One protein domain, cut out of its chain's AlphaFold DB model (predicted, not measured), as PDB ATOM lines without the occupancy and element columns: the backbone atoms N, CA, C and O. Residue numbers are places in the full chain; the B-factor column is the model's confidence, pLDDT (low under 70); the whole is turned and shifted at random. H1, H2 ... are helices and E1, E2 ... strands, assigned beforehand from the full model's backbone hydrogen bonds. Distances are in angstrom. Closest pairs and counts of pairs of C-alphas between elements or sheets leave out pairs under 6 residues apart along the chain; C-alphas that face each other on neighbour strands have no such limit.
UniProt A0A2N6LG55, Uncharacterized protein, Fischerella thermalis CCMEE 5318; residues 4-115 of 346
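Overview. This is residues 4 to 115 of the 346 residues of an uncharacterized protein of Fischerella thermalis CCMEE 5318 (UniProt A0A2N6LG55). Three long helices, H1, H2 and H3, form an up-and-down bundle in which H2 and H3 make a V, meeting near their link and spreading apart beyond it, while H1 packs on both. The short helix H4 sits between the spread parts of H2 and H3, near the middle of the domain, and a small hairpin of strands E1 and E2 lies past it, with helix H6 beside E1. The printed part has 112 residues, with six named helices and two named strands in the order H1 H2 H3 E1 E2 H4 H5 H6; the sheet, order E1 - E2, is antiparallel, and the class is mostly helix. The whole is compact, with a radius of gyration of the C-alphas of 13.7 A, and rounded, spanning 34 by 31 by 28 A.

Arrangement. H1, residues 4 to 18, and H2, residues 24 to 41, form a helical hairpin; they touch, closest at the C-alphas of Ile 10 and Ser 34, 6.4 A apart, with a shallow tilt of 13 degrees, opposite ways. H3, residues 45 to 62, touches H1, closest at the C-alphas of Ala 11 and Leu 55, 5.0 A apart, with a steep tilt of 41 degrees, the same way. H2 and H3, also a helical hairpin, only just touch, with 3 pairs of C-alphas within 8 A, made by residues 38 to 39 and 48 to 51 alone; the closest, those of Arg 39 and Ile 48, are 6.9 A apart. Their tilt is 37 degrees, only just steep, and they run opposite ways. E1, residues 73 to 76, and E2, residues 85 to 88, form an antiparallel hairpin; N 74 and O 87 are 2.8 A apart and N 85 and O 76 are 3.1 A apart, both within hydrogen-bond range. H4, residues 90 to 93, touches residues 27 to 32 of H2, closest at the C-alphas of Thr 31 and Ala 90, 5.9 A apart. H4 also touches residues 56 to 60 of H3, closest at the C-alphas of Arg 56 and Leu 91, 6.4 A apart. H5, residues 99 to 102, and H4 touch only at the corner by their link, closest at the C-alphas of Tyr 93 and Trp 101, 5.7 A apart. H6, residues 106 to 114, touches no helix; its closest C-alpha pair with E1 is Asp 106 and Tyr 74, 6.6 A apart. In H1, H2, H3 and H6 every O i to N i+4 pair is within hydrogen-bond range; H4 and H5 are too short for such a pair.

Along the chain. H1 begins at C-alpha 4, (-92.073, -21.143, 135.871), and is 21.1 A long from first to last C-alpha. H2 measures 26.1 A and H3 25.9 A, H3 ending at C-alpha 62, (-78.109, -8.469, 135.390). E1 and E2 measure 9.6 A and 10.1 A, H4 5.3 A and H5 5.6 A. H6 measures 12.4 A and ends at C-alpha 114, (-67.503, -16.785, 109.134).

Size, cuts and confidence. The two C-alphas farthest apart are those of Thr 43 and Asn 68, 39.1 A. The printed part has no cut and no long link. The mean pLDDT of the printed part is 90.8, and residue 80 alone is under 70.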
ATOM      1  N   SER A   4     -92.510 -22.542 135.920       88.06
ATOM      2  CA  SER A   4     -92.073 -21.143 135.871       88.06
ATOM      3  C   SER A   4     -91.250 -20.738 137.096       88.06
ATOM      4  O   SER A   4     -90.246 -20.048 136.940       88.06
ATOM      5  N   ALA A   5     -91.634 -21.182 138.297       90.12
ATOM      6  CA  ALA A   5     -90.887 -20.909 139.520       90.12
ATOM      7  C   ALA A   5     -89.512 -21.593 139.502       90.12
ATOM      8  O   ALA A   5     -88.519 -20.954 139.835       90.12
ATOM      9  N   PHE A   6     -89.442 -22.837 139.020       92.19
ATOM     10  CA  PHE A   6     -88.183 -23.567 138.868       92.19
ATOM     11  C   PHE A   6     -87.219 -22.884 137.884       92.19
ATOM     12  O   PHE A   6     -86.050 -22.671 138.198       92.19
ATOM     13  N   ILE A   7     -87.715 -22.463 136.712       93.19
ATOM     14  CA  ILE A   7     -86.908 -21.728 135.722       93.19
ATOM     15  C   ILE A   7     -86.365 -20.426 136.323       93.19
ATOM     16  O   ILE A   7     -85.191 -20.108 136.135       93.19
ATOM     17  N   ASN A   8     -87.210 -19.676 137.035       93.12
ATOM     18  CA  ASN A   8     -86.804 -18.423 137.663       93.12
ATOM     19  C   ASN A   8     -85.759 -18.654 138.758       93.12
ATOM     20  O   ASN A   8     -84.798 -17.895 138.827       93.12
ATOM     21  N   GLN A   9     -85.900 -19.716 139.555       95.12
ATOM     22  CA  GLN A   9     -84.906 -20.088 140.558       95.12
ATOM     23  C   GLN A   9     -83.542 -20.362 139.913       95.12
ATOM     24  O   GLN A   9     -82.554 -19.745 140.307       95.12
ATOM     25  N   ILE A  10     -83.486 -21.210 138.880       95.75
ATOM     26  CA  ILE A  10     -82.231 -21.497 138.164       95.75
ATOM     27  C   ILE A  10     -81.640 -20.223 137.558       95.75
ATOM     28  O   ILE A  10     -80.429 -20.014 137.617       95.75
ATOM     29  N   ALA A  11     -82.474 -19.356 136.980       94.94
ATOM     30  CA  ALA A  11     -82.017 -18.099 136.403       94.94
ATOM     31  C   ALA A  11     -81.388 -17.177 137.463       94.94
ATOM     32  O   ALA A  11     -80.308 -16.634 137.232       94.94
ATOM     33  N   SER A  12     -82.024 -17.035 138.628       94.69
ATOM     34  CA  SER A  12     -81.493 -16.261 139.753       94.69
ATOM     35  C   SER A  12     -80.191 -16.851 140.295       94.69
ATOM     36  O   SER A  12     -79.228 -16.113 140.491       94.69
ATOM     37  N   GLU A  13     -80.122 -18.171 140.481       96.56
ATOM     38  CA  GLU A  13     -78.904 -18.847 140.940       96.56
ATOM     39  C   GLU A  13     -77.747 -18.684 139.951       96.56
ATOM     40  O   GLU A  13     -76.614 -18.436 140.365       96.56
ATOM     41  N   LEU A  14     -78.020 -18.790 138.646       97.31
ATOM     42  CA  LEU A  14     -77.017 -18.565 137.609       97.31
ATOM     43  C   LEU A  14     -76.480 -17.132 137.676       97.31
ATOM     44  O   LEU A  14     -75.269 -16.944 137.687       97.31
ATOM     45  N   VAL A  15     -77.358 -16.129 137.757       97.38
ATOM     46  CA  VAL A  15     -76.949 -14.717 137.847       97.38
ATOM     47  C   VAL A  15     -76.055 -14.469 139.063       97.38
ATOM     48  O   VAL A  15     -75.003 -13.850 138.916       97.38
ATOM     49  N   ILE A  16     -76.428 -15.001 140.231       97.25
ATOM     50  CA  ILE A  16     -75.629 -14.881 141.459       97.25
ATOM     51  C   ILE A  16     -74.248 -15.521 141.269       97.25
ATOM     52  O   ILE A  16     -73.238 -14.907 141.596       97.25
ATOM     53  N   LYS A  17     -74.182 -16.731 140.698       96.50
ATOM     54  CA  LYS A  17     -72.911 -17.444 140.478       96.50
ATOM     55  C   LYS A  17     -72.009 -16.761 139.450       96.50
ATOM     56  O   LYS A  17     -70.792 -16.875 139.552       96.50
ATOM     57  N   LEU A  18     -72.584 -16.071 138.466       96.94
ATOM     58  CA  LEU A  18     -71.833 -15.317 137.458       96.94
ATOM     59  C   LEU A  18     -71.289 -13.986 137.991       96.94
ATOM     60  O   LEU A  18     -70.402 -13.397 137.375       96.94
ATOM     61  N   GLN A  19     -71.799 -13.489 139.117       95.06
ATOM     62  CA  GLN A  19     -71.398 -12.194 139.643       95.06
ATOM     63  C   GLN A  19     -69.914 -12.199 140.043       95.06
ATOM     64  O   GLN A  19     -69.465 -13.020 140.839       95.06
ATOM     65  N   GLY A  20     -69.141 -11.280 139.457       92.00
ATOM     66  CA  GLY A  20     -67.695 -11.179 139.678       92.00
ATOM     67  C   GLY A  20     -66.846 -12.206 138.918       92.00
ATOM     68  O   GLY A  20     -65.627 -12.186 139.064       92.00
ATOM     69  N   GLN A  21     -67.446 -13.073 138.093       95.56
ATOM     70  CA  GLN A  21     -66.702 -14.029 137.274       95.56
ATOM     71  C   GLN A  21     -66.222 -13.378 135.975       95.56
ATOM     72  O   GLN A  21     -67.003 -12.783 135.237       95.56
ATOM     73  N   ALA A  22     -64.929 -13.516 135.691       93.94
ATOM     74  CA  ALA A  22     -64.295 -13.006 134.474       93.94
ATOM     75  C   ALA A  22     -63.736 -14.119 133.576       93.94
ATOM     76  O   ALA A  22     -63.550 -13.901 132.378       93.94
ATOM     77  N   ASP A  23     -63.468 -15.290 134.156       95.88
ATOM     78  CA  ASP A  23     -62.877 -16.428 133.464       95.88
ATOM     79  C   ASP A  23     -63.904 -17.133 132.566       95.88
ATOM     80  O   ASP A  23     -64.988 -17.531 133.003       95.88
ATOM     81  N   GLU A  24     -63.556 -17.292 131.289       95.81
ATOM     82  CA  GLU A  24     -64.461 -17.839 130.278       95.81
ATOM     83  C   GLU A  24     -64.820 -19.301 130.561       95.81
ATOM     84  O   GLU A  24     -65.978 -19.688 130.384       95.81
ATOM     85  N   GLN A  25     -63.865 -20.101 131.040       95.00
ATOM     86  CA  GLN A  25     -64.107 -21.506 131.348       95.00
ATOM     87  C   GLN A  25     -65.092 -21.652 132.514       95.00
ATOM     88  O   GLN A  25     -66.068 -22.398 132.413       95.00
ATOM     89  N   THR A  26     -64.906 -20.866 133.569       95.69
ATOM     90  CA  THR A  26     -65.803 -20.832 134.727       95.69
ATOM     91  C   THR A  26     -67.209 -20.376 134.326       95.69
ATOM     92  O   THR A  26     -68.202 -21.027 134.660       95.69
ATOM     93  N   ILE A  27     -67.323 -19.296 133.541       96.81
ATOM     94  CA  ILE A  27     -68.616 -18.798 133.040       96.81
ATOM     95  C   ILE A  27     -69.320 -19.864 132.193       96.81
ATOM     96  O   ILE A  27     -70.530 -20.079 132.339       96.81
ATOM     97  N   ARG A  28     -68.576 -20.550 131.322       95.75
ATOM     98  CA  ARG A  28     -69.079 -21.650 130.497       95.75
ATOM     99  C   ARG A  28     -69.626 -22.781 131.360       95.75
ATOM    100  O   ARG A  28     -70.773 -23.176 131.169       95.75
ATOM    101  N   GLU A  29     -68.847 -23.282 132.314       96.12
ATOM    102  CA  GLU A  29     -69.243 -24.399 133.179       96.12
ATOM    103  C   GLU A  29     -70.500 -24.072 133.995       96.12
ATOM    104  O   GLU A  29     -71.462 -24.843 133.985       96.12
ATOM    105  N   LEU A  30     -70.554 -22.890 134.619       96.75
ATOM    106  CA  LEU A  30     -71.729 -22.418 135.361       96.75
ATOM    107  C   LEU A  30     -72.981 -22.341 134.477       96.75
ATOM    108  O   LEU A  30     -74.073 -22.775 134.874       96.75
ATOM    109  N   THR A  31     -72.818 -21.820 133.260       96.12
ATOM    110  CA  THR A  31     -73.912 -21.672 132.297       96.12
ATOM    111  C   THR A  31     -74.415 -23.033 131.816       96.12
ATOM    112  O   THR A  31     -75.621 -23.283 131.825       96.12
ATOM    113  N   LEU A  32     -73.508 -23.940 131.442       94.81
ATOM    114  CA  LEU A  32     -73.858 -25.272 130.947       94.81
ATOM    115  C   LEU A  32     -74.455 -26.159 132.040       94.81
ATOM    116  O   LEU A  32     -75.382 -26.916 131.760       94.81
ATOM    117  N   ASN A  33     -73.996 -26.051 133.287       95.19
ATOM    118  CA  ASN A  33     -74.587 -26.781 134.409       95.19
ATOM    119  C   ASN A  33     -76.034 -26.337 134.660       95.19
ATOM    120  O   ASN A  33     -76.927 -27.176 134.771       95.19
ATOM    121  N   SER A  34     -76.288 -25.027 134.642       93.88
ATOM    122  CA  SER A  34     -77.647 -24.478 134.763       93.88
ATOM    123  C   SER A  34     -78.542 -24.921 133.599       93.88
ATOM    124  O   SER A  34     -79.713 -25.248 133.786       93.88
ATOM    125  N   TRP A  35     -77.978 -24.998 132.392       90.56
ATOM    126  CA  TRP A  35     -78.673 -25.494 131.207       90.56
ATOM    127  C   TRP A  35     -79.017 -26.990 131.291       90.56
ATOM    128  O   TRP A  35     -80.137 -27.384 130.964       90.56
ATOM    129  N   LYS A  36     -78.089 -27.827 131.770       90.88
ATOM    130  CA  LYS A  36     -78.316 -29.266 131.988       90.88
ATOM    131  C   LYS A  36     -79.434 -29.515 132.998       90.88
ATOM    132  O   LYS A  36     -80.301 -30.341 132.734       90.88
ATOM    133  N   LEU A  37     -79.466 -28.761 134.101       91.88
ATOM    134  CA  LEU A  37     -80.547 -28.847 135.092       91.88
ATOM    135  C   LEU A  37     -81.919 -28.564 134.464       91.88
ATOM    136  O   LEU A  37     -82.870 -29.306 134.700       91.88
ATOM    137  N   LEU A  38     -82.015 -27.548 133.601       90.31
ATOM    138  CA  LEU A  38     -83.257 -27.249 132.880       90.31
ATOM    139  C   LEU A  38     -83.658 -28.352 131.905       90.31
ATOM    140  O   LEU A  38     -84.842 -28.661 131.803       90.31
ATOM    141  N   ARG A  39     -82.697 -28.927 131.175       87.69
ATOM    142  CA  ARG A  39     -82.968 -29.982 130.187       87.69
ATOM    143  C   ARG A  39     -83.415 -31.286 130.847       87.69
ATOM    144  O   ARG A  39     -84.248 -31.980 130.279       87.69
ATOM    145  N   ASN A  40     -82.896 -31.591 132.035       88.00
ATOM    146  CA  ASN A  40     -83.289 -32.779 132.791       88.00
ATOM    147  C   ASN A  40     -84.722 -32.668 133.334       88.00
ATOM    148  O   ASN A  40     -85.452 -33.653 133.318       88.00
ATOM    149  N   GLU A  41     -85.135 -31.477 133.775       87.25
ATOM    150  CA  GLU A  41     -86.469 -31.265 134.355       87.25
ATOM    151  C   GLU A  41     -87.549 -30.992 133.290       87.25
ATOM    152  O   GLU A  41     -88.725 -31.308 133.470       87.25
ATOM    153  N   ILE A  42     -87.180 -30.386 132.157       86.88
ATOM    154  CA  ILE A  42     -88.122 -29.975 131.112       86.88
ATOM    155  C   ILE A  42     -87.986 -30.888 129.894       86.88
ATOM    156  O   ILE A  42     -87.110 -30.702 129.057       86.88
ATOM    157  N   THR A  43     -88.929 -31.815 129.738       76.38
ATOM    158  CA  THR A  43     -88.928 -32.800 128.640       76.38
ATOM    159  C   THR A  43     -89.499 -32.277 127.318       76.38
ATOM    160  O   THR A  43     -89.251 -32.859 126.268       76.38
ATOM    161  N   SER A  44     -90.252 -31.169 127.328       82.94
ATOM    162  CA  SER A  44     -90.867 -30.612 126.112       82.94
ATOM    163  C   SER A  44     -90.031 -29.499 125.478       82.94
ATOM    164  O   SER A  44     -89.742 -28.473 126.097       82.94
ATOM    165  N   GLU A  45     -89.725 -29.642 124.189       76.44
ATOM    166  CA  GLU A  45     -88.871 -28.719 123.429       76.44
ATOM    167  C   GLU A  45     -89.403 -27.272 123.393       76.44
ATOM    168  O   GLU A  45     -88.665 -26.301 123.589       76.44
ATOM    169  N   GLY A  46     -90.721 -27.102 123.233       77.25
ATOM    170  CA  GLY A  46     -91.365 -25.786 123.286       77.25
ATOM    171  C   GLY A  46     -91.186 -25.083 124.637       77.25
ATOM    172  O   GLY A  46     -91.070 -23.856 124.694       77.25
ATOM    173  N   SER A  47     -91.108 -25.850 125.723       84.56
ATOM    174  CA  SER A  47     -90.898 -25.318 127.068       84.56
ATOM    175  C   SER A  47     -89.423 -25.027 127.351       84.56
ATOM    176  O   SER A  47     -89.134 -24.017 127.993       84.56
ATOM    177  N   ILE A  48     -88.494 -25.818 126.801       87.44
ATOM    178  CA  ILE A  48     -87.047 -25.535 126.843       87.44
ATOM    179  C   ILE A  48     -86.749 -24.189 126.175       87.44
ATOM    180  O   ILE A  48     -86.008 -23.370 126.718       87.44
ATOM    181  N   ASN A  49     -87.380 -23.903 125.033       87.00
ATOM    182  CA  ASN A  49     -87.213 -22.617 124.355       87.00
ATOM    183  C   ASN A  49     -87.670 -21.431 125.221       87.00
ATOM    184  O   ASN A  49     -86.979 -20.412 125.284       87.00
ATOM    185  N   ARG A  50     -88.796 -21.565 125.937       87.88
ATOM    186  CA  ARG A  50     -89.274 -20.538 126.882       87.88
ATOM    187  C   ARG A  50     -88.346 -20.393 128.089       87.88
ATOM    188  O   ARG A  50     -88.056 -19.265 128.494       87.88
ATOM    189  N   ALA A  51     -87.853 -21.508 128.628       90.81
ATOM    190  CA  ALA A  51     -86.884 -21.513 129.718       90.81
ATOM    191  C   ALA A  51     -85.596 -20.784 129.313       90.81
ATOM    192  O   ALA A  51     -85.150 -19.877 130.013       90.81
ATOM    193  N   ARG A  52     -85.076 -21.067 128.112       92.12
ATOM    194  CA  ARG A  52     -83.927 -20.364 127.525       92.12
ATOM    195  C   ARG A  52     -84.143 -18.869 127.433       92.12
ATOM    196  O   ARG A  52     -83.279 -18.104 127.845       92.12
ATOM    197  N   THR A  53     -85.274 -18.440 126.874       92.50
ATOM    198  CA  THR A  53     -85.585 -17.011 126.761       92.50
ATOM    199  C   THR A  53     -85.620 -16.346 128.134       92.50
ATOM    200  O   THR A  53     -85.153 -15.220 128.265       92.50
ATOM    201  N   THR A  54     -86.124 -17.042 129.151       93.19
ATOM    202  CA  THR A  54     -86.175 -16.537 130.529       93.19
ATOM    203  C   THR A  54     -84.773 -16.396 131.127       93.19
ATOM    204  O   THR A  54     -84.437 -15.315 131.605       93.19
ATOM    205  N   LEU A  55     -83.915 -17.415 131.001       94.44
ATOM    206  CA  LEU A  55     -82.517 -17.348 131.456       94.44
ATOM    207  C   LEU A  55     -81.736 -16.240 130.751       94.44
ATOM    208  O   LEU A  55     -81.048 -15.459 131.400       94.44
ATOM    209  N   ARG A  56     -81.868 -16.145 129.423       95.31
ATOM    210  CA  ARG A  56     -81.198 -15.099 128.640       95.31
ATOM    211  C   ARG A  56     -81.608 -13.709 129.107       95.31
ATOM    212  O   ARG A  56     -80.735 -12.881 129.312       95.31
ATOM    213  N   LYS A  57     -82.905 -13.472 129.330       95.25
ATOM    214  CA  LYS A  57     -83.401 -12.188 129.847       95.25
ATOM    215  C   LYS A  57     -82.879 -11.877 131.246       95.25
ATOM    216  O   LYS A  57     -82.555 -10.727 131.510       95.25
ATOM    217  N   ALA A  58     -82.787 -12.874 132.125       96.19
ATOM    218  CA  ALA A  58     -82.232 -12.684 133.463       96.19
ATOM    219  C   ALA A  58     -80.751 -12.274 133.403       96.19
ATOM    220  O   ALA A  58     -80.359 -11.304 134.045       96.19
ATOM    221  N   VAL A  59     -79.954 -12.949 132.565       96.56
ATOM    222  CA  VAL A  59     -78.543 -12.598 132.338       96.56
ATOM    223  C   VAL A  59     -78.410 -11.225 131.676       96.56
ATOM    224  O   VAL A  59     -77.633 -10.414 132.156       96.56
ATOM    225  N   GLU A  60     -79.183 -10.919 130.629       95.19
ATOM    226  CA  GLU A  60     -79.177  -9.598 129.973       95.19
ATOM    227  C   GLU A  60     -79.563  -8.467 130.940       95.19
ATOM    228  O   GLU A  60     -79.009  -7.373 130.862       95.19
ATOM    229  N   SER A  61     -80.497  -8.724 131.863       95.75
ATOM    230  CA  SER A  61     -80.924  -7.748 132.869       95.75
ATOM    231  C   SER A  61     -79.875  -7.520 133.958       95.75
ATOM    232  O   SER A  61     -79.770  -6.404 134.458       95.75
ATOM    233  N   ALA A  62     -79.143  -8.562 134.359       96.00
ATOM    234  CA  ALA A  62     -78.109  -8.469 135.390       96.00
ATOM    235  C   ALA A  62     -76.758  -7.983 134.840       96.00
ATOM    236  O   ALA A  62     -76.000  -7.325 135.548       96.00
ATOM    237  N   PHE A  63     -76.481  -8.277 133.569       95.88
ATOM    238  CA  PHE A  63     -75.237  -7.963 132.872       95.88
ATOM    239  C   PHE A  63     -75.547  -7.232 131.553       95.88
ATOM    240  O   PHE A  63     -75.528  -7.848 130.479       95.88
ATOM    241  N   PRO A  64     -75.871  -5.923 131.616       93.31
ATOM    242  CA  PRO A  64     -76.191  -5.131 130.437       93.31
ATOM    243  C   PRO A  64     -75.038  -5.084 129.435       93.31
ATOM    244  O   PRO A  64     -73.863  -5.179 129.794       93.31
ATOM    245  N   THR A  65     -75.377  -4.883 128.164       93.25
ATOM    246  CA  THR A  65     -74.381  -4.736 127.100       93.25
ATOM    247  C   THR A  65     -73.499  -3.514 127.323       93.25
ATOM    248  O   THR A  65     -73.923  -2.521 127.913       93.25
ATOM    249  N   SER A  66     -72.270  -3.580 126.825       90.75
ATOM    250  CA  SER A  66     -71.263  -2.531 126.973       90.75
ATOM    251  C   SER A  66     -70.684  -2.159 125.615       90.75
ATOM    252  O   SER A  66     -70.473  -3.039 124.786       90.75
ATOM    253  N   ASP A  67     -70.368  -0.884 125.411       91.31
ATOM    254  CA  ASP A  67     -69.646  -0.438 124.209       91.31
ATOM    255  C   ASP A  67     -68.140  -0.725 124.321       91.31
ATOM    256  O   ASP A  67     -67.443  -0.883 123.326       91.31
ATOM    257  N   ASN A  68     -67.646  -0.863 125.554       92.44
ATOM    258  CA  ASN A  68     -66.243  -1.129 125.856       92.44
ATOM    259  C   ASN A  68     -66.013  -2.591 126.250       92.44
ATOM    260  O   ASN A  68     -66.862  -3.191 126.925       92.44
ATOM    261  N   ALA A  69     -64.831  -3.110 125.906       90.19
ATOM    262  CA  ALA A  69     -64.359  -4.423 126.328       90.19
ATOM    263  C   ALA A  69     -64.302  -4.524 127.858       90.19
ATOM    264  O   ALA A  69     -63.819  -3.618 128.541       90.19
ATOM    265  N   LYS A  70     -64.805  -5.636 128.400       91.81
ATOM    266  CA  LYS A  70     -64.843  -5.917 129.839       91.81
ATOM    267  C   LYS A  70     -64.520  -7.392 130.094       91.81
ATOM    268  O   LYS A  70     -64.922  -8.231 129.286       91.81
ATOM    269  N   PRO A  71     -63.845  -7.730 131.206       91.56
ATOM    270  CA  PRO A  71     -63.657  -9.124 131.597       91.56
ATOM    271  C   PRO A  71     -65.009  -9.836 131.735       91.56
ATOM    272  O   PRO A  71     -65.959  -9.249 132.252       91.56
ATOM    273  N   GLY A  72     -65.112 -11.075 131.249       92.94
ATOM    274  CA  GLY A  72     -66.372 -11.825 131.224       92.94
ATOM    275  C   GLY A  72     -67.307 -11.505 130.043       92.94
ATOM    276  O   GLY A  72     -68.412 -12.046 129.984       92.94
ATOM    277  N   TYR A  73     -66.898 -10.649 129.098       95.69
ATOM    278  CA  TYR A  73     -67.699 -10.261 127.931       95.69
ATOM    279  C   TYR A  73     -67.001 -10.632 126.617       95.69
ATOM    280  O   TYR A  73     -65.778 -10.675 126.547       95.69
ATOM    281  N   TYR A  74     -67.788 -10.857 125.564       93.50
ATOM    282  CA  TYR A  74     -67.310 -11.102 124.203       93.50
ATOM    283  C   TYR A  74     -67.868 -10.066 123.229       93.50
ATOM    284  O   TYR A  74     -68.989  -9.575 123.396       93.50
ATOM    285  N   PHE A  75     -67.094  -9.752 122.193       91.88
ATOM    286  CA  PHE A  75     -67.521  -8.850 121.129       91.88
ATOM    287  C   PHE A  75     -68.509  -9.532 120.173       91.88
ATOM    288  O   PHE A  75     -68.299 -10.668 119.736       91.88
ATOM    289  N   THR A  76     -69.581  -8.832 119.794       87.44
ATOM    290  CA  THR A  76     -70.514  -9.309 118.773       87.44
ATOM    291  C   THR A  76     -71.135  -8.180 117.951       87.44
ATOM    292  O   THR A  76     -71.630  -7.188 118.480       87.44
ATOM    293  N   ALA A  77     -71.175  -8.387 116.633       84.88
ATOM    294  CA  ALA A  77     -71.951  -7.597 115.672       84.88
ATOM    295  C   ALA A  77     -73.231  -8.334 115.217       84.88
ATOM    296  O   ALA A  77     -73.945  -7.899 114.313       84.88
ATOM    297  N   ALA A  78     -73.519  -9.499 115.809       74.56
ATOM    298  CA  ALA A  78     -74.668 -10.316 115.452       74.56
ATOM    299  C   ALA A  78     -75.925  -9.876 116.223       74.56
ATOM    300  O   ALA A  78     -75.861  -9.394 117.358       74.56
ATOM    301  N   GLY A  79     -77.096 -10.086 115.618       71.12
ATOM    302  CA  GLY A  79     -78.400  -9.768 116.208       71.12
ATOM    303  C   GLY A  79     -79.200  -8.767 115.378       71.12
ATOM    304  O   GLY A  79     -78.675  -7.786 114.863       71.12
ATOM    305  N   LYS A  80     -80.503  -9.023 115.225       69.38
ATOM    306  CA  LYS A  80     -81.385  -8.176 114.413       69.38
ATOM    307  C   LYS A  80     -81.530  -6.789 115.050       69.38
ATOM    308  O   LYS A  80     -82.067  -6.688 116.150       69.38
ATOM    309  N   GLY A  81     -81.099  -5.748 114.336       74.06
ATOM    310  CA  GLY A  81     -81.253  -4.348 114.749       74.06
ATOM    311  C   GLY A  81     -80.373  -3.925 115.927       74.06
ATOM    312  O   GLY A  81     -80.674  -2.920 116.561       74.06
ATOM    313  N   LYS A  82     -79.323  -4.690 116.248       78.00
ATOM    314  CA  LYS A  82     -78.354  -4.326 117.286       78.00
ATOM    315  C   LYS A  82     -77.000  -4.028 116.638       78.00
ATOM    316  O   LYS A  82     -76.554  -4.805 115.798       78.00
ATOM    317  N   GLY A  83     -76.377  -2.921 117.040       85.56
ATOM    318  CA  GLY A  83     -75.019  -2.565 116.628       85.56
ATOM    319  C   GLY A  83     -73.949  -3.450 117.274       85.56
ATOM    320  O   GLY A  83     -74.256  -4.366 118.049       85.56
ATOM    321  N   GLU A  84     -72.697  -3.159 116.940       90.50
ATOM    322  CA  GLU A  84     -71.517  -3.749 117.572       90.50
ATOM    323  C   GLU A  84     -71.515  -3.455 119.072       90.50
ATOM    324  O   GLU A  84     -71.797  -2.334 119.490       90.50
ATOM    325  N   ARG A  85     -71.270  -4.483 119.887       93.88
ATOM    326  CA  ARG A  85     -71.327  -4.383 121.350       93.88
ATOM    327  C   ARG A  85     -70.597  -5.542 122.015       93.88
ATOM    328  O   ARG A  85     -70.378  -6.590 121.404       93.88
ATOM    329  N   TYR A  86     -70.325  -5.386 123.302       93.88
ATOM    330  CA  TYR A  86     -69.861  -6.447 124.180       93.88
ATOM    331  C   TYR A  86     -71.034  -7.021 124.979       93.88
ATOM    332  O   TYR A  86     -71.763  -6.296 125.661       93.88
ATOM    333  N   GLU A  87     -71.211  -8.337 124.895       95.06
ATOM    334  CA  GLU A  87     -72.227  -9.098 125.627       95.06
ATOM    335  C   GLU A  87     -71.571 -10.028 126.646       95.06
ATOM    336  O   GLU A  87     -70.467 -10.516 126.425       95.06
ATOM    337  N   HIS A  88     -72.258 -10.312 127.754       96.75
ATOM    338  CA  HIS A  88     -71.748 -11.245 128.754       96.75
ATOM    339  C   HIS A  88     -71.564 -12.652 128.154       96.75
ATOM    340  O   HIS A  88     -72.461 -13.160 127.473       96.75
ATOM    341  N   LEU A  89     -70.440 -13.316 128.441       96.12
ATOM    342  CA  LEU A  89     -70.061 -14.621 127.875       96.12
ATOM    343  C   LEU A  89     -71.114 -15.712 128.090       96.12
ATOM    344  O   LEU A  89     -71.332 -16.545 127.214       96.12
ATOM    345  N   ALA A  90     -71.855 -15.681 129.198       96.62
ATOM    346  CA  ALA A  90     -72.962 -16.616 129.420       96.62
ATOM    347  C   ALA A  90     -74.003 -16.599 128.276       96.62
ATOM    348  O   ALA A  90     -74.561 -17.637 127.922       96.62
ATOM    349  N   LEU A  91     -74.233 -15.451 127.623       94.81
ATOM    350  CA  LEU A  91     -75.160 -15.346 126.489       94.81
ATOM    351  C   LEU A  91     -74.666 -16.079 125.236       94.81
ATOM    352  O   LEU A  91     -75.497 -16.454 124.400       94.81
ATOM    353  N   TRP A  92     -73.356 -16.311 125.112       94.06
ATOM    354  CA  TRP A  92     -72.774 -17.151 124.067       94.06
ATOM    355  C   TRP A  92     -73.188 -18.618 124.245       94.06
ATOM    356  O   TRP A  92     -73.628 -19.258 123.289       94.06
ATOM    357  N   TYR A  93     -73.118 -19.115 125.483       94.56
ATOM    358  CA  TYR A  93     -73.378 -20.516 125.830       94.56
ATOM    359  C   TYR A  93     -74.861 -20.843 126.061       94.56
ATOM    360  O   TYR A  93     -75.255 -22.000 125.928       94.56
ATOM    361  N   LEU A  94     -75.714 -19.847 126.339       92.88
ATOM    362  CA  LEU A  94     -77.174 -20.008 126.451       92.88
ATOM    363  C   LEU A  94     -77.844 -20.203 125.080       92.88
ATOM    364  O   LEU A  94     -78.605 -19.358 124.587       92.88
ATOM    365  N   THR A  95     -77.556 -21.346 124.468       89.44
ATOM    366  CA  THR A  95     -78.038 -21.797 123.164       89.44
ATOM    367  C   THR A  95     -78.326 -23.298 123.198       89.44
ATOM    368  O   THR A  95     -77.812 -24.017 124.047       89.44
ATOM    369  N   THR A  96     -79.146 -23.770 122.261       84.75
ATOM    370  CA  THR A  96     -79.404 -25.204 122.035       84.75
ATOM    371  C   THR A  96     -78.360 -25.854 121.124       84.75
ATOM    372  O   THR A  96     -78.356 -27.068 120.991       84.75
ATOM    373  N   ASN A  97     -77.500 -25.060 120.478       87.69
ATOM    374  CA  ASN A  97     -76.433 -25.565 119.616       87.69
ATOM    375  C   ASN A  97     -75.233 -26.009 120.477       87.69
ATOM    376  O   ASN A  97     -74.543 -25.162 121.046       87.69
ATOM    377  N   GLU A  98     -74.999 -27.321 120.548       87.25
ATOM    378  CA  GLU A  98     -73.924 -27.919 121.350       87.25
ATOM    379  C   GLU A  98     -72.526 -27.683 120.754       87.25
ATOM    380  O   GLU A  98     -71.559 -27.546 121.503       87.25
ATOM    381  N   GLU A  99     -72.403 -27.539 119.431       87.44
ATOM    382  CA  GLU A  99     -71.129 -27.200 118.777       87.44
ATOM    383  C   GLU A  99     -70.624 -25.838 119.259       87.44
ATOM    384  O   GLU A  99     -69.452 -25.664 119.597       87.44
ATOM    385  N   ARG A 100     -71.544 -24.874 119.397       88.62
ATOM    386  CA  ARG A 100     -71.240 -23.534 119.907       88.62
ATOM    387  C   ARG A 100     -70.719 -23.563 121.347       88.62
ATOM    388  O   ARG A 100     -70.000 -22.646 121.744       88.62
ATOM    389  N   TRP A 101     -71.018 -24.609 122.123       91.06
ATOM    390  CA  TRP A 101     -70.490 -24.769 123.481       91.06
ATOM    391  C   TRP A 101     -69.004 -25.104 123.527       91.06
ATOM    392  O   TRP A 101     -68.401 -24.943 124.587       91.06
ATOM    393  N   GLN A 102     -68.413 -25.576 122.428       92.25
ATOM    394  CA  GLN A 102     -66.981 -25.885 122.342       92.25
ATOM    395  C   GLN A 102     -66.152 -24.712 121.806       92.25
ATOM    396  O   GLN A 102     -64.926 -24.755 121.838       92.25
ATOM    397  N   VAL A 103     -66.804 -23.644 121.343       92.19
ATOM    398  CA  VAL A 103     -66.132 -22.458 120.809       92.19
ATOM    399  C   VAL A 103     -65.706 -21.550 121.964       92.19
ATOM    400  O   VAL A 103     -66.553 -20.909 122.593       92.19
ATOM    401  N   ILE A 104     -64.397 -21.512 122.229       91.62
ATOM    402  CA  ILE A 104     -63.777 -20.743 123.315       91.62
ATOM    403  C   ILE A 104     -62.836 -19.685 122.731       91.62
ATOM    404  O   ILE A 104     -62.017 -19.982 121.860       91.62
ATOM    405  N   GLY A 105     -62.945 -18.453 123.226       90.75
ATOM    406  CA  GLY A 105     -62.151 -17.308 122.794       90.75
ATOM    407  C   GLY A 105     -62.702 -16.584 121.561       90.75
ATOM    408  O   GLY A 105     -63.368 -17.154 120.694       90.75
ATOM    409  N   ASP A 106     -62.406 -15.288 121.465       85.06
ATOM    410  CA  ASP A 106     -63.008 -14.402 120.459       85.06
ATOM    411  C   ASP A 106     -62.620 -14.753 119.023       85.06
ATOM    412  O   ASP A 106     -63.467 -14.697 118.131       85.06
ATOM    413  N   LYS A 107     -61.380 -15.200 118.795       87.19
ATOM    414  CA  LYS A 107     -60.930 -15.644 117.469       87.19
ATOM    415  C   LYS A 107     -61.746 -16.843 116.973       87.19
ATOM    416  O   LYS A 107     -62.253 -16.823 115.855       87.19
ATOM    417  N   ALA A 108     -61.951 -17.847 117.827       89.50
ATOM    418  CA  ALA A 108     -62.753 -19.020 117.484       89.50
ATOM    419  C   ALA A 108     -64.228 -18.649 117.256       89.50
ATOM    420  O   ALA A 108     -64.876 -19.200 116.368       89.50
ATOM    421  N   ARG A 109     -64.764 -17.678 118.012       90.44
ATOM    422  CA  ARG A 109     -66.116 -17.139 117.787       90.44
ATOM    423  C   ARG A 109     -66.246 -16.445 116.434       90.44
ATOM    424  O   ARG A 109     -67.251 -16.643 115.756       90.44
ATOM    425  N   GLN A 110     -65.258 -15.648 116.035       86.00
ATOM    426  CA  GLN A 110     -65.238 -14.996 114.722       86.00
ATOM    427  C   GLN A 110     -65.179 -16.025 113.587       86.00
ATOM    428  O   GLN A 110     -65.968 -15.937 112.650       86.00
ATOM    429  N   GLU A 111     -64.315 -17.036 113.712       88.00
ATOM    430  CA  GLU A 111     -64.225 -18.144 112.753       88.00
ATOM    431  C   GLU A 111     -65.515 -18.970 112.682       88.00
ATOM    432  O   GLU A 111     -65.915 -19.415 111.610       88.00
ATOM    433  N   TYR A 112     -66.192 -19.173 113.814       88.19
ATOM    434  CA  TYR A 112     -67.492 -19.838 113.839       88.19
ATOM    435  C   TYR A 112     -68.522 -19.058 113.012       88.19
ATOM    436  O   TYR A 112     -69.211 -19.648 112.186       88.19
ATOM    437  N   TRP A 113     -68.604 -17.733 113.183       82.75
ATOM    438  CA  TRP A 113     -69.534 -16.908 112.406       82.75
ATOM    439  C   TRP A 113     -69.196 -16.853 110.917       82.75
ATOM    440  O   TRP A 113     -70.122 -16.829 110.111       82.75
ATOM    441  N   SER A 114     -67.913 -16.842 110.543       82.94
ATOM    442  CA  SER A 114     -67.503 -16.785 109.134       82.94
ATOM    443  C   SER A 114     -67.731 -18.095 108.375       82.94
ATOM    444  O   SER A 114     -67.865 -18.070 107.156       82.94
ATOM    445  N   LYS A 115     -67.800 -19.232 109.081       84.88
ATOM    446  CA  LYS A 115     -68.097 -20.552 108.499       84.88
ATOM    447  C   LYS A 115     -69.590 -20.816 108.296       84.88
ATOM    448  O   LYS A 115     -69.940 -21.794 107.640       84.88
TER     449      LYS A 115